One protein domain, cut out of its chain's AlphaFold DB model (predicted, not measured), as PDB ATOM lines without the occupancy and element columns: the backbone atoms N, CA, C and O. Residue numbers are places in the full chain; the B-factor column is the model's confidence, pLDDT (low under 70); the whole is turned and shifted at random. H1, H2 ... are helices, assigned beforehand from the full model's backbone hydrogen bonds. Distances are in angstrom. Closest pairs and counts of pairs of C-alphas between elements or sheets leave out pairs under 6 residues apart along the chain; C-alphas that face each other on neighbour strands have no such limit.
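Overview. This is residues 20 to 129 of the 251 residues of a protein of Colletotrichum gloeosporioides (strain Cg-14) (UniProt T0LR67). A loose string of short helices joined by loops, with the longest helix, H7, at one end, H5 packing on it, and H1 sticking out at the other end in the free residues 20 to 31. Between these ends, the loop residues 55 to 56 and 81 to 82 run side by side as a short parallel pairing, and H6 touches no helix. The printed part has 110 residues with seven named helices, H1 to H7 in chain order, and no named strand; the class is all helix. It is loose, with a radius of gyration of the C-alphas of 17.4 A and spans of 51 by 38 by 26 A.

Along the chain. H7, residues 115 to 129, is 20.8 A long and ends at C-alpha 129 (70.697, 62.469, 324.479). H6 is residues 98 to 106, 12.7 A; H5, 86 to 89, 6.1 A; H4, 72 to 76, 6.1 A; H3, 61 to 68, 10.7 A; H2, 33 to 41, 12.2 A. H1, residues 20 to 25, 8.7 A, begins at C-alpha 20 (98.491, 48.086, 349.609).

Arrangement. H5 touches H7, closest at the C-alphas of Leu 86 and Ala 121, 6.0 A. H3 and H7 only just touch, with 3 pairs of C-alphas within 8 A, through residues 126 to 129 of H7 alone; Asp 63 and Met 129 have the closest C-alphas, 7.2 A, at a shallow tilt of 17 degrees, the same way. H4 is close but not clearly touching to H3, C-alphas of Val 65 and Leu 72 at 6.2 A, and to H2, Ala 33 and Tyr 75 at 6.4 A. H1 and H2 are apart. Every O i to N i+4 pair is within hydrogen-bond range in H1, H2, H3, H4 and H6, and 7 of 11 in H7; H5 is too short for one.

Size, cuts and confidence. The C-alphas farthest apart, Gly 20 and Gln 113, are 55.2 A apart. The printed part has no cut. The link H2 to H3, 19 residues, is long. The pLDDT is under 70 in residues 25 to 31 and 86 to 97.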
ATOM      1  N   GLY A  20      97.580  46.962 349.401       80.06
ATOM      2  CA  GLY A  20      98.491  48.086 349.609       80.06
ATOM      3  C   GLY A  20      99.358  48.383 348.387       80.06
ATOM      4  O   GLY A  20      99.531  49.553 348.061       80.06
ATOM      5  N   ASP A  21      99.845  47.350 347.696       80.50
ATOM      6  CA  ASP A  21     100.596  47.502 346.442       80.50
ATOM      7  C   ASP A  21      99.695  48.102 345.358       80.50
ATOM      8  O   ASP A  21     100.032  49.106 344.744       80.50
ATOM      9  N   VAL A  22      98.477  47.568 345.214       74.44
ATOM     10  CA  VAL A  22      97.507  48.083 344.241       74.44
ATOM     11  C   VAL A  22      97.177  49.547 344.512       74.44
ATOM     12  O   VAL A  22      97.218  50.342 343.587       74.44
ATOM     13  N   LYS A  23      96.881  49.937 345.758       73.00
ATOM     14  CA  LYS A  23      96.529  51.329 346.089       73.00
ATOM     15  C   LYS A  23      97.689  52.315 345.944       73.00
ATOM     16  O   LYS A  23      97.426  53.481 345.679       73.00
ATOM     17  N   ALA A  24      98.928  51.880 346.168       75.12
ATOM     18  CA  ALA A  24     100.105  52.744 346.077       75.12
ATOM     19  C   ALA A  24     100.464  53.084 344.625       75.12
ATOM     20  O   ALA A  24     100.895  54.200 344.352       75.12
ATOM     21  N   ASP A  25     100.257  52.132 343.717       69.56
ATOM     22  CA  ASP A  25     100.524  52.284 342.285       69.56
ATOM     23  C   ASP A  25      99.258  52.638 341.482       69.56
ATOM     24  O   ASP A  25      99.302  52.862 340.272       69.56
ATOM     25  N   MET A  26      98.106  52.709 342.158       65.69
ATOM     26  CA  MET A  26      96.859  53.195 341.584       65.69
ATOM     27  C   MET A  26      96.965  54.700 341.361       65.69
ATOM     28  O   MET A  26      97.161  55.472 342.299       65.69
ATOM     29  N   ILE A  27      96.764  55.129 340.118       63.69
ATOM     30  CA  ILE A  27      96.620  56.544 339.778       63.69
ATOM     31  C   ILE A  27      95.251  57.005 340.297       63.69
ATOM     32  O   ILE A  27      94.232  56.872 339.617       63.69
ATOM     33  N   ALA A  28      95.232  57.471 341.547       50.88
ATOM     34  CA  ALA A  28      94.055  58.017 342.203       50.88
ATOM     35  C   ALA A  28      93.741  59.411 341.635       50.88
ATOM     36  O   ALA A  28      94.582  60.297 341.714       50.88
ATOM     37  N   ASP A  29      92.552  59.533 341.045       47.75
ATOM     38  CA  ASP A  29      91.791  60.713 340.607       47.75
ATOM     39  C   ASP A  29      92.476  62.088 340.429       47.75
ATOM     40  O   ASP A  29      93.198  62.621 341.263       47.75
ATOM     41  N   GLY A  30      92.126  62.707 339.297       53.19
ATOM     42  CA  GLY A  30      92.879  63.746 338.575       53.19
ATOM     43  C   GLY A  30      92.995  63.433 337.069       53.19
ATOM     44  O   GLY A  30      93.572  64.197 336.298       53.19
ATOM     45  N   ASN A  31      92.415  62.302 336.651       59.53
ATOM     46  CA  ASN A  31      92.463  61.717 335.316       59.53
ATOM     47  C   ASN A  31      91.524  62.428 334.338       59.53
ATOM     48  O   ASN A  31      90.473  61.904 333.976       59.53
ATOM     49  N   ASN A  32      91.900  63.620 333.886       71.44
ATOM     50  CA  ASN A  32      91.326  64.134 332.648       71.44
ATOM     51  C   ASN A  32      92.060  63.514 331.443       71.44
ATOM     52  O   ASN A  32      93.213  63.081 331.543       71.44
ATOM     53  N   ALA A  33      91.384  63.453 330.293       77.25
ATOM     54  CA  ALA A  33      91.933  62.848 329.076       77.25
ATOM     55  C   ALA A  33      93.300  63.433 328.677       77.25
ATOM     56  O   ALA A  33      94.143  62.719 328.131       77.25
ATOM     57  N   GLN A  34      93.536  64.709 328.994       81.44
ATOM     58  CA  GLN A  34      94.788  65.398 328.715       81.44
ATOM     59  C   GLN A  34      95.939  64.844 329.563       81.44
ATOM     60  O   GLN A  34      96.947  64.429 329.000       81.44
ATOM     61  N   ALA A  35      95.772  64.754 330.884       82.50
ATOM     62  CA  ALA A  35      96.784  64.219 331.792       82.50
ATOM     63  C   ALA A  35      97.144  62.766 331.443       82.50
ATOM     64  O   ALA A  35      98.315  62.390 331.450       82.50
ATOM     65  N   MET A  36      96.150  61.956 331.059       81.56
ATOM     66  CA  MET A  36      96.380  60.577 330.616       81.56
ATOM     67  C   MET A  36      97.175  60.519 329.305       81.56
ATOM     68  O   MET A  36      98.101  59.716 329.178       81.56
ATOM     69  N   ALA A  37      96.834  61.366 328.331       82.62
ATOM     70  CA  ALA A  37      97.546  61.434 327.058       82.62
ATOM     71  C   ALA A  37      98.984  61.949 327.227       82.62
ATOM     72  O   ALA A  37      99.904  61.400 326.623       82.62
ATOM     73  N   GLU A  38      99.194  62.968 328.062       84.25
ATOM     74  CA  GLU A  38     100.518  63.503 328.395       84.25
ATOM     75  C   GLU A  38     101.380  62.454 329.103       84.25
ATOM     76  O   GLU A  38     102.519  62.223 328.695       84.25
ATOM     77  N   TYR A  39     100.822  61.749 330.091       84.56
ATOM     78  CA  TYR A  39     101.510  60.658 330.778       84.56
ATOM     79  C   TYR A  39     101.925  59.547 329.807       84.56
ATOM     80  O   TYR A  39     103.093  59.162 329.773       84.56
ATOM     81  N   MET A  40     101.014  59.074 328.952       83.62
ATOM     82  CA  MET A  40     101.336  58.025 327.977       83.62
ATOM     83  C   MET A  40     102.380  58.465 326.947       83.62
ATOM     84  O   MET A  40     103.233  57.672 326.551       83.62
ATOM     85  N   ARG A  41     102.367  59.737 326.539       84.38
ATOM     86  CA  ARG A  41     103.374  60.294 325.624       84.38
ATOM     87  C   ARG A  41     104.715  60.588 326.300       84.38
ATOM     88  O   ARG A  41     105.694  60.784 325.588       84.38
ATOM     89  N   SER A  42     104.774  60.603 327.633       84.62
ATOM     90  CA  SER A  42     106.019  60.801 328.385       84.62
ATOM     91  C   SER A  42     106.926  59.566 328.401       84.62
ATOM     92  O   SER A  42     108.109  59.679 328.722       84.62
ATOM     93  N   PHE A  43     106.400  58.389 328.038       84.69
ATOM     94  CA  PHE A  43     107.205  57.176 327.952       84.69
ATOM     95  C   PHE A  43     108.286  57.314 326.870       84.69
ATOM     96  O   PHE A  43     107.981  57.725 325.745       84.69
ATOM     97  N   PRO A  44     109.543  56.949 327.177       84.25
ATOM     98  CA  PRO A  44     110.637  57.082 326.232       84.25
ATOM     99  C   PRO A  44     110.417  56.161 325.027       84.25
ATOM    100  O   PRO A  44     110.217  54.954 325.173       84.25
ATOM    101  N   VAL A  45     110.499  56.739 323.832       86.06
ATOM    102  CA  VAL A  45     110.567  56.027 322.551       86.06
ATOM    103  C   VAL A  45     111.914  56.340 321.885       86.06
ATOM    104  O   VAL A  45     112.456  57.419 322.133       86.06
ATOM    105  N   PRO A  46     112.493  55.428 321.078       90.44
ATOM    106  CA  PRO A  46     113.707  55.723 320.310       90.44
ATOM    107  C   PRO A  46     113.553  57.006 319.485       90.44
ATOM    108  O   PRO A  46     112.455  57.280 319.001       90.44
ATOM    109  N   GLU A  47     114.632  57.771 319.293       84.75
ATOM    110  CA  GLU A  47     114.579  59.085 318.623       84.75
ATOM    111  C   GLU A  47     114.003  59.019 317.198       84.75
ATOM    112  O   GLU A  47     113.397  59.985 316.731       84.75
ATOM    113  N   GLU A  48     114.129  57.883 316.502       90.25
ATOM    114  CA  GLU A  48     113.565  57.707 315.158       90.25
ATOM    115  C   GLU A  48     112.070  57.332 315.155       90.25
ATOM    116  O   GLU A  48     111.452  57.231 314.090       90.25
ATOM    117  N   GLN A  49     111.475  57.092 316.327       84.50
ATOM    118  CA  GLN A  49     110.085  56.675 316.473       84.50
ATOM    119  C   GLN A  49     109.193  57.829 316.924       84.50
ATOM    120  O   GLN A  49     109.577  58.718 317.679       84.50
ATOM    121  N   LYS A  50     107.943  57.805 316.457       79.94
ATOM    122  CA  LYS A  50     106.925  58.734 316.951       79.94
ATOM    123  C   LYS A  50     106.541  58.365 318.391       79.94
ATOM    124  O   LYS A  50     106.566  57.176 318.718       79.94
ATOM    125  N   PRO A  51     106.119  59.345 319.214       79.19
ATOM    126  CA  PRO A  51     105.496  59.074 320.505       79.19
ATOM    127  C   PRO A  51     104.327  58.093 320.384       79.19
ATOM    128  O   PRO A  51     103.726  57.953 319.312       79.19
ATOM    129  N   VAL A  52     103.993  57.435 321.496       85.38
ATOM    130  CA  VAL A  52     102.882  56.478 321.565       85.38
ATOM    131  C   VAL A  52     101.592  57.145 321.078       85.38
ATOM    132  O   VAL A  52     101.167  58.170 321.612       85.38
ATOM    133  N   ALA A  53     100.986  56.558 320.043       83.56
ATOM    134  CA  ALA A  53      99.721  57.027 319.499       83.56
ATOM    135  C   ALA A  53      98.565  56.647 320.430       83.56
ATOM    136  O   ALA A  53      98.493  55.517 320.914       83.56
ATOM    137  N   MET A  54      97.640  57.581 320.623       83.38
ATOM    138  CA  MET A  54      96.485  57.423 321.498       83.38
ATOM    139  C   MET A  54      95.209  57.276 320.666       83.38
ATOM    140  O   MET A  54      94.850  58.184 319.916       83.38
ATOM    141  N   ASP A  55      94.506  56.150 320.817       83.38
ATOM    142  CA  ASP A  55      93.182  55.927 320.221       83.38
ATOM    143  C   ASP A  55      92.089  56.013 321.290       83.38
ATOM    144  O   ASP A  55      92.211  55.428 322.367       83.38
ATOM    145  N   LEU A  56      91.010  56.727 320.980       83.44
ATOM    146  CA  LEU A  56      89.826  56.814 321.826       83.44
ATOM    147  C   LEU A  56      88.710  55.903 321.303       83.44
ATOM    148  O   LEU A  56      88.116  56.159 320.246       83.44
ATOM    149  N   ASP A  57      88.319  54.913 322.108       84.69
ATOM    150  CA  ASP A  57      87.042  54.222 321.920       84.69
ATOM    151  C   ASP A  57      85.880  55.147 322.321       84.69
ATOM    152  O   ASP A  57      85.367  55.143 323.439       84.69
ATOM    153  N   ALA A  58      85.465  55.978 321.368       81.94
ATOM    154  CA  ALA A  58      84.428  56.988 321.519       81.94
ATOM    155  C   ALA A  58      83.006  56.410 321.392       81.94
ATOM    156  O   ALA A  58      82.079  57.103 320.960       81.94
ATOM    157  N   ALA A  59      82.790  55.144 321.766       80.12
ATOM    158  CA  ALA A  59      81.494  54.502 321.585       80.12
ATOM    159  C   ALA A  59      80.355  55.113 322.423       80.12
ATOM    160  O   ALA A  59      79.197  54.935 322.059       80.12
ATOM    161  N   HIS A  60      80.686  55.807 323.514       81.56
ATOM    162  CA  HIS A  60      79.772  56.598 324.352       81.56
ATOM    163  C   HIS A  60      80.337  58.001 324.625       81.56
ATOM    164  O   HIS A  60      80.040  58.609 325.647       81.56
ATOM    165  N   LEU A  61      81.173  58.528 323.722       85.38
ATOM    166  CA  LEU A  61      81.826  59.827 323.923       85.38
ATOM    167  C   LEU A  61      80.814  60.939 324.198       85.38
ATOM    168  O   LEU A  61      81.008  61.743 325.100       85.38
ATOM    169  N   PHE A  62      79.717  60.957 323.446       84.44
ATOM    170  CA  PHE A  62      78.665  61.945 323.636       84.44
ATOM    171  C   PHE A  62      77.977  61.810 324.995       84.44
ATOM    172  O   PHE A  62      77.698  62.828 325.612       84.44
ATOM    173  N   ASP A  63      77.750  60.589 325.492       83.75
ATOM    174  CA  ASP A  63      77.197  60.388 326.833       83.75
ATOM    175  C   ASP A  63      78.096  61.018 327.903       83.75
ATOM    176  O   ASP A  63      77.604  61.781 328.729       83.75
ATOM    177  N   GLY A  64      79.404  60.740 327.853       82.81
ATOM    178  CA  GLY A  64      80.375  61.285 328.808       82.81
ATOM    179  C   GLY A  64      80.510  62.803 328.701       82.81
ATOM    180  O   GLY A  64      80.340  63.513 329.685       82.81
ATOM    181  N   VAL A  65      80.720  63.321 327.488       81.25
ATOM    182  CA  VAL A  65      80.919  64.760 327.254       81.25
ATOM    183  C   VAL A  65      79.676  65.574 327.613       81.25
ATOM    184  O   VAL A  65      79.803  66.616 328.251       81.25
ATOM    185  N   PHE A  66      78.471  65.110 327.256       75.31
ATOM    186  CA  PHE A  66      77.235  65.791 327.654       75.31
ATOM    187  C   PHE A  66      76.942  65.648 329.150       75.31
ATOM    188  O   PHE A  66      76.451  66.603 329.747       75.31
ATOM    189  N   GLY A  67      77.241  64.491 329.752       75.00
ATOM    190  CA  GLY A  67      77.041  64.252 331.182       75.00
ATOM    191  C   GLY A  67      77.957  65.102 332.069       75.00
ATOM    192  O   GLY A  67      77.510  65.623 333.088       75.00
ATOM    193  N   GLU A  68      79.214  65.286 331.664       77.94
ATOM    194  CA  GLU A  68      80.208  66.095 332.385       77.94
ATOM    195  C   GLU A  68      80.162  67.585 332.017       77.94
ATOM    196  O   GLU A  68      80.714  68.419 332.735       77.94
ATOM    197  N   GLY A  69      79.526  67.943 330.897       76.19
ATOM    198  CA  GLY A  69      79.576  69.302 330.349       76.19
ATOM    199  C   GLY A  69      80.959  69.686 329.805       76.19
ATOM    200  O   GLY A  69      81.291  70.870 329.756       76.19
ATOM    201  N   ALA A  70      81.773  68.701 329.419       81.94
ATOM    202  CA  ALA A  70      83.109  68.917 328.877       81.94
ATOM    203  C   ALA A  70      83.063  69.530 327.463       81.94
ATOM    204  O   ALA A  70      82.108  69.336 326.707       81.94
ATOM    205  N   ASP A  71      84.122  70.237 327.058       84.88
ATOM    206  CA  ASP A  71      84.259  70.660 325.661       84.88
ATOM    207  C   ASP A  71      84.693  69.475 324.786       84.88
ATOM    208  O   ASP A  71      85.800  68.948 324.919       84.88
ATOM    209  N   LEU A  72      83.826  69.071 323.852       85.44
ATOM    210  CA  LEU A  72      84.073  67.945 322.949       85.44
ATOM    211  C   LEU A  72      85.371  68.124 322.147       85.44
ATOM    212  O   LEU A  72      86.103  67.158 321.921       85.44
ATOM    213  N   LYS A  73      85.661  69.351 321.696       88.00
ATOM    214  CA  LYS A  73      86.860  69.624 320.893       88.00
ATOM    215  C   LYS A  73      88.124  69.460 321.729       88.00
ATOM    216  O   LYS A  73      89.012  68.728 321.307       88.00
ATOM    217  N   ALA A  74      88.184  70.068 322.911       86.81
ATOM    218  CA  ALA A  74      89.305  69.908 323.829       86.81
ATOM    219  C   ALA A  74      89.507  68.440 324.238       86.81
ATOM    220  O   ALA A  74      90.632  67.943 324.214       86.81
ATOM    221  N   TYR A  75      88.421  67.713 324.525       85.94
ATOM    222  CA  TYR A  75      88.499  66.301 324.898       85.94
ATOM    223  C   TYR A  75      89.080  65.442 323.766       85.94
ATOM    224  O   TYR A  75      90.015  64.671 323.966       85.94
ATOM    225  N   THR A  76      88.559  65.596 322.546       87.31
ATOM    226  CA  THR A  76      89.026  64.821 321.383       87.31
ATOM    227  C   THR A  76      90.434  65.198 320.928       87.31
ATOM    228  O   THR A  76      91.136  64.336 320.407       87.31
ATOM    229  N   ALA A  77      90.889  66.430 321.186       88.06
ATOM    230  CA  ALA A  77      92.250  66.879 320.877       88.06
ATOM    231  C   ALA A  77      93.342  66.136 321.668       88.06
ATOM    232  O   ALA A  77      94.513  66.181 321.296       88.06
ATOM    233  N   CYS A  78      92.975  65.424 322.737       86.25
ATOM    234  CA  CYS A  78      93.912  64.612 323.507       86.25
ATOM    235  C   CYS A  78      94.378  63.355 322.739       86.25
ATOM    236  O   CYS A  78      95.426  62.797 323.064       86.25
ATOM    237  N   PHE A  79      93.652  62.932 321.696       87.00
ATOM    238  CA  PHE A  79      93.838  61.651 321.007       87.00
ATOM    239  C   PHE A  79      94.255  61.821 319.537       87.00
ATOM    240  O   PHE A  79      93.892  62.791 318.879       87.00
ATOM    241  N   ASP A  80      95.008  60.852 319.012       84.44
ATOM    242  CA  ASP A  80      95.486  60.812 317.622       84.44
ATOM    243  C   ASP A  80      94.445  60.199 316.673       84.44
ATOM    244  O   ASP A  80      94.328  60.578 315.503       84.44
ATOM    245  N   SER A  81      93.665  59.249 317.185       81.56
ATOM    246  CA  SER A  81      92.511  58.682 316.502       81.56
ATOM    247  C   SER A  81      91.354  58.471 317.468       81.56
ATOM    248  O   SER A  81      91.518  58.414 318.685       81.56
ATOM    249  N   LEU A  82      90.148  58.399 316.917       84.56
ATOM    250  CA  LEU A  82      88.956  58.087 317.685       84.56
ATOM    251  C   LEU A  82      87.978  57.293 316.835       84.56
ATOM    252  O   LEU A  82      87.919  57.445 315.610       84.56
ATOM    253  N   SER A  83      87.182  56.458 317.494       79.69
ATOM    254  CA  SER A  83      86.131  55.684 316.843       79.69
ATOM    255  C   SER A  83      84.777  55.985 317.479       79.69
ATOM    256  O   SER A  83      84.431  55.467 318.535       79.69
ATOM    257  N   ILE A  84      84.005  56.873 316.847       77.81
ATOM    258  CA  ILE A  84      82.642  57.188 317.297       77.81
ATOM    259  C   ILE A  84      81.741  56.028 316.925       77.81
ATOM    260  O   ILE A  84      81.788  55.553 315.792       77.81
ATOM    261  N   CYS A  85      80.901  55.599 317.860       75.38
ATOM    262  CA  CYS A  85      79.838  54.659 317.568       75.38
ATOM    263  C   CYS A  85      78.527  55.417 317.372       75.38
ATOM    264  O   CYS A  85      77.888  55.816 318.338       75.38
ATOM    265  N   LEU A  86      78.081  55.559 316.124       67.06
ATOM    266  CA  LEU A  86      76.708  56.010 315.857       67.06
ATOM    267  C   LEU A  86      75.687  54.873 316.138       67.06
ATOM    268  O   LEU A  86      74.496  55.126 316.294       67.06
ATOM    269  N   ALA A  87      76.187  53.627 316.310       58.88
ATOM    270  CA  ALA A  87      75.449  52.358 316.461       58.88
ATOM    271  C   ALA A  87      74.611  52.164 317.676       58.88
ATOM    272  O   ALA A  87      73.663  51.379 317.638       58.88
ATOM    273  N   LYS A  88      74.977  52.826 318.755       58.47
ATOM    274  CA  LYS A  88      74.229  52.638 319.981       58.47
ATOM    275  C   LYS A  88      72.850  53.322 319.879       58.47
ATOM    276  O   LYS A  88      72.021  53.111 320.752       58.47
ATOM    277  N   GLY A  89      72.590  53.963 318.716       45.19
ATOM    278  CA  GLY A  89      71.338  53.936 317.939       45.19
ATOM    279  C   GLY A  89      71.500  53.897 316.382       45.19
ATOM    280  O   GLY A  89      70.878  54.729 315.731       45.19
ATOM    281  N   ASN A  90      72.258  52.927 315.801       31.00
ATOM    282  CA  ASN A  90      72.485  52.503 314.367       31.00
ATOM    283  C   ASN A  90      73.907  52.712 313.681       31.00
ATOM    284  O   ASN A  90      74.454  53.811 313.717       31.00
ATOM    285  N   PRO A  91      74.626  51.664 313.170       34.53
ATOM    286  CA  PRO A  91      76.105  51.543 313.244       34.53
ATOM    287  C   PRO A  91      76.979  52.269 312.227       34.53
ATOM    288  O   PRO A  91      76.962  51.916 311.056       34.53
ATOM    289  N   TRP A  92      77.879  53.145 312.707       38.53
ATOM    290  CA  TRP A  92      78.951  53.769 311.913       38.53
ATOM    291  C   TRP A  92      80.182  54.129 312.760       38.53
ATOM    292  O   TRP A  92      80.006  54.675 313.844       38.53
ATOM    293  N   LYS A  93      81.394  53.866 312.232       46.09
ATOM    294  CA  LYS A  93      82.702  54.367 312.709       46.09
ATOM    295  C   LYS A  93      83.306  55.285 311.642       46.09
ATOM    296  O   LYS A  93      83.416  54.876 310.486       46.09
ATOM    297  N   GLN A  94      83.725  56.496 312.012       45.28
ATOM    298  CA  GLN A  94      84.488  57.388 311.132       45.28
ATOM    299  C   GLN A  94      85.910  57.556 311.676       45.28
ATOM    300  O   GLN A  94      86.093  58.108 312.751       45.28
ATOM    301  N   ALA A  95      86.902  57.100 310.913       48.69
ATOM    302  CA  ALA A  95      88.298  57.504 311.057       48.69
ATOM    303  C   ALA A  95      88.787  57.945 309.668       48.69
ATOM    304  O   ALA A  95      88.735  57.166 308.710       48.69
ATOM    305  N   ILE A  96      89.216  59.203 309.531       53.72
ATOM    306  CA  ILE A  96      89.547  59.842 308.241       53.72
ATOM    307  C   ILE A  96      91.003  59.544 307.823       53.72
ATOM    308  O   ILE A  96      91.702  60.376 307.256       53.72
ATOM    309  N   HIS A  97      91.488  58.321 308.044       65.38
ATOM    310  CA  HIS A  97      92.789  57.912 307.516       65.38
ATOM    311  C   HIS A  97      92.611  57.056 306.260       65.38
ATOM    312  O   HIS A  97      91.857  56.082 306.245       65.38
ATOM    313  N   ARG A  98      93.341  57.387 305.186       70.75
ATOM    314  CA  ARG A  98      93.382  56.597 303.937       70.75
ATOM    315  C   ARG A  98      93.612  55.095 304.183       70.75
ATOM    316  O   ARG A  98      92.945  54.277 303.554       70.75
ATOM    317  N   ALA A  99      94.475  54.739 305.137       75.31
ATOM    318  CA  ALA A  99      94.703  53.354 305.546       75.31
ATOM    319  C   ALA A  99      93.430  52.698 306.119       75.31
ATOM    320  O   ALA A  99      93.054  51.607 305.695       75.31
ATOM    321  N   CYS A 100      92.697  53.389 306.999       78.25
ATOM    322  CA  CYS A 100      91.427  52.903 307.543       78.25
ATOM    323  C   CYS A 100      90.382  52.658 306.448       78.25
ATOM    324  O   CYS A 100      89.633  51.688 306.525       78.25
ATOM    325  N   GLN A 101      90.335  53.487 305.399       78.56
ATOM    326  CA  GLN A 101      89.416  53.273 304.274       78.56
ATOM    327  C   GLN A 101      89.742  51.997 303.488       78.56
ATOM    328  O   GLN A 101      88.824  51.281 303.085       78.56
ATOM    329  N   MET A 102      91.032  51.696 303.306       83.12
ATOM    330  CA  MET A 102      91.483  50.462 302.662       83.12
ATOM    331  C   MET A 102      91.108  49.240 303.500       83.12
ATOM    332  O   MET A 102      90.443  48.342 302.989       83.12
ATOM    333  N   PHE A 103      91.429  49.248 304.798       85.62
ATOM    334  CA  PHE A 103      91.044  48.164 305.705       85.62
ATOM    335  C   PHE A 103      89.526  47.989 305.779       85.62
ATOM    336  O   PHE A 103      89.031  46.874 305.652       85.62
ATOM    337  N   ARG A 104      88.757  49.081 305.873       85.06
ATOM    338  CA  ARG A 104      87.288  49.036 305.828       85.06
ATOM    339  C   ARG A 104      86.786  48.350 304.559       85.06
ATOM    340  O   ARG A 104      85.831  47.585 304.628       85.06
ATOM    341  N   LYS A 105      87.407  48.610 303.404       85.56
ATOM    342  CA  LYS A 105      87.039  47.953 302.145       85.56
ATOM    343  C   LYS A 105      87.420  46.471 302.144       85.56
ATOM    344  O   LYS A 105      86.596  45.666 301.721       85.56
ATOM    345  N   MET A 106      88.612  46.126 302.637       91.38
ATOM    346  CA  MET A 106      89.084  44.740 302.758       91.38
ATOM    347  C   MET A 106      88.174  43.899 303.660       91.38
ATOM    348  O   MET A 106      87.812  42.792 303.289       91.38
ATOM    349  N   PHE A 107      87.742  44.447 304.798       89.25
ATOM    350  CA  PHE A 107      86.828  43.781 305.734       89.25
ATOM    351  C   PHE A 107      85.348  43.854 305.320       89.25
ATOM    352  O   PHE A 107      84.474  43.469 306.089       89.25
ATOM    353  N   GLY A 108      85.029  44.378 304.130       88.69
ATOM    354  CA  GLY A 108      83.654  44.426 303.625       88.69
ATOM    355  C   GLY A 108      82.771  45.553 304.183       88.69
ATOM    356  O   GLY A 108      81.618  45.666 303.785       88.69
ATOM    357  N   GLY A 109      83.290  46.472 305.004       85.00
ATOM    358  CA  GLY A 109      82.560  47.633 305.556       85.00
ATOM    359  C   GLY A 109      82.279  48.772 304.556       85.00
ATOM    360  O   GLY A 109      82.036  49.922 304.934       85.00
ATOM    361  N   GLY A 110      82.386  48.496 303.256       83.06
ATOM    362  CA  GLY A 110      82.212  49.444 302.159       83.06
ATOM    363  C   GLY A 110      80.755  49.635 301.731       83.06
ATOM    364  O   GLY A 110      80.384  49.118 300.682       83.06
ATOM    365  N   THR A 111      79.937  50.381 302.480       83.38
ATOM    366  CA  THR A 111      78.527  50.633 302.105       83.38
ATOM    367  C   THR A 111      78.386  51.652 300.966       83.38
ATOM    368  O   THR A 111      79.165  52.603 300.896       83.38
ATOM    369  N   ARG A 112      77.353  51.514 300.121       84.62
ATOM    370  CA  ARG A 112      77.136  52.383 298.947       84.62
ATOM    371  C   ARG A 112      76.464  53.728 299.260       84.62
ATOM    372  O   ARG A 112      76.909  54.742 298.741       84.62
ATOM    373  N   GLN A 113      75.419  53.752 300.091       86.38
ATOM    374  CA  GLN A 113      74.603  54.954 300.347       86.38
ATOM    375  C   GLN A 113      74.353  55.163 301.851       86.38
ATOM    376  O   GLN A 113      73.242  54.962 302.337       86.38
ATOM    377  N   PRO A 114      75.383  55.542 302.625       83.94
ATOM    378  CA  PRO A 114      75.270  55.620 304.079       83.94
ATOM    379  C   PRO A 114      74.626  56.899 304.616       83.94
ATOM    380  O   PRO A 114      74.306  56.960 305.802       83.94
ATOM    381  N   GLY A 115      74.449  57.917 303.767       84.25
ATOM    382  CA  GLY A 115      74.097  59.276 304.186       84.25
ATOM    383  C   GLY A 115      72.847  59.350 305.059       84.25
ATOM    384  O   GLY A 115      72.872  60.015 306.085       84.25
ATOM    385  N   MET A 116      71.800  58.593 304.720       84.88
ATOM    386  CA  MET A 116      70.549  58.589 305.487       84.88
ATOM    387  C   MET A 116      70.737  58.078 306.924       84.88
ATOM    388  O   MET A 116      70.181  58.640 307.861       84.88
ATOM    389  N   MET A 117      71.552  57.033 307.115       80.25
ATOM    390  CA  MET A 117      71.826  56.485 308.451       80.25
ATOM    391  C   MET A 117      72.646  57.461 309.295       80.25
ATOM    392  O   MET A 117      72.385  57.625 310.483       80.25
ATOM    393  N   VAL A 118      73.623  58.123 308.671       82.50
ATOM    394  CA  VAL A 118      74.459  59.123 309.345       82.50
ATOM    395  C   VAL A 118      73.628  60.348 309.734       82.50
ATOM    396  O   VAL A 118      73.739  60.807 310.868       82.50
ATOM    397  N   ALA A 119      72.761  60.830 308.840       85.88
ATOM    398  CA  ALA A 119      71.852  61.940 309.118       85.88
ATOM    399  C   ALA A 119      70.896  61.608 310.274       85.88
ATOM    400  O   ALA A 119      70.799  62.378 311.223       85.88
ATOM    401  N   ALA A 120      70.274  60.422 310.272       84.00
ATOM    402  CA  ALA A 120      69.414  59.992 311.375       84.00
ATOM    403  C   ALA A 120      70.157  59.979 312.727       84.00
ATOM    404  O   ALA A 120      69.639  60.466 313.730       84.00
ATOM    405  N   ALA A 121      71.396  59.486 312.773       81.75
ATOM    406  CA  ALA A 121      72.162  59.476 314.017       81.75
ATOM    407  C   ALA A 121      72.505  60.896 314.517       81.75
ATOM    408  O   ALA A 121      72.332  61.191 315.701       81.75
ATOM    409  N   LEU A 122      72.978  61.777 313.630       82.81
ATOM    410  CA  LEU A 122      73.474  63.107 314.006       82.81
ATOM    411  C   LEU A 122      72.361  64.138 314.214       82.81
ATOM    412  O   LEU A 122      72.439  64.938 315.142       82.81
ATOM    413  N   GLU A 123      71.334  64.131 313.368       86.62
ATOM    414  CA  GLU A 123      70.283  65.156 313.371       86.62
ATOM    415  C   GLU A 123      69.098  64.766 314.257       86.62
ATOM    416  O   GLU A 123      68.446  65.632 314.841       86.62
ATOM    417  N   TYR A 124      68.813  63.467 314.393       85.69
ATOM    418  CA  TYR A 124      67.671  62.996 315.176       85.69
ATOM    419  C   TYR A 124      68.077  62.477 316.559       85.69
ATOM    420  O   TYR A 124      67.520  62.926 317.564       85.69
ATOM    421  N   THR A 125      69.037  61.556 316.647       85.38
ATOM    422  CA  THR A 125      69.361  60.898 317.924       85.38
ATOM    423  C   THR A 125      70.190  61.791 318.845       85.38
ATOM    424  O   THR A 125      69.837  61.963 320.012       85.38
ATOM    425  N   LEU A 126      71.261  62.398 318.327       84.38
ATOM    426  CA  LEU A 126      72.225  63.141 319.142       84.38
ATOM    427  C   LEU A 126      71.607  64.303 319.955       84.38
ATOM    428  O   LEU A 126      71.886  64.379 321.153       84.38
ATOM    429  N   PRO A 127      70.710  65.149 319.404       87.81
ATOM    430  CA  PRO A 127      70.097  66.242 320.169       87.81
ATOM    431  C   PRO A 127      69.178  65.781 321.310       87.81
ATOM    432  O   PRO A 127      68.815  66.581 322.167       87.81
ATOM    433  N   ARG A 128      68.764  64.506 321.322       89.81
ATOM    434  CA  ARG A 128      67.850  63.939 322.328       89.81
ATOM    435  C   ARG A 128      68.577  63.300 323.512       89.81
ATOM    436  O   ARG A 128      67.920  62.930 324.481       89.81
ATOM    437  N   MET A 129      69.903  63.172 323.461       86.31
ATOM    438  CA  MET A 129      70.697  62.469 324.479       86.31
ATOM    439  C   MET A 129      70.543  63.069 325.881       86.31
ATOM    440  O   MET A 129      70.347  62.330 326.842       86.31
TER     441      MET A 129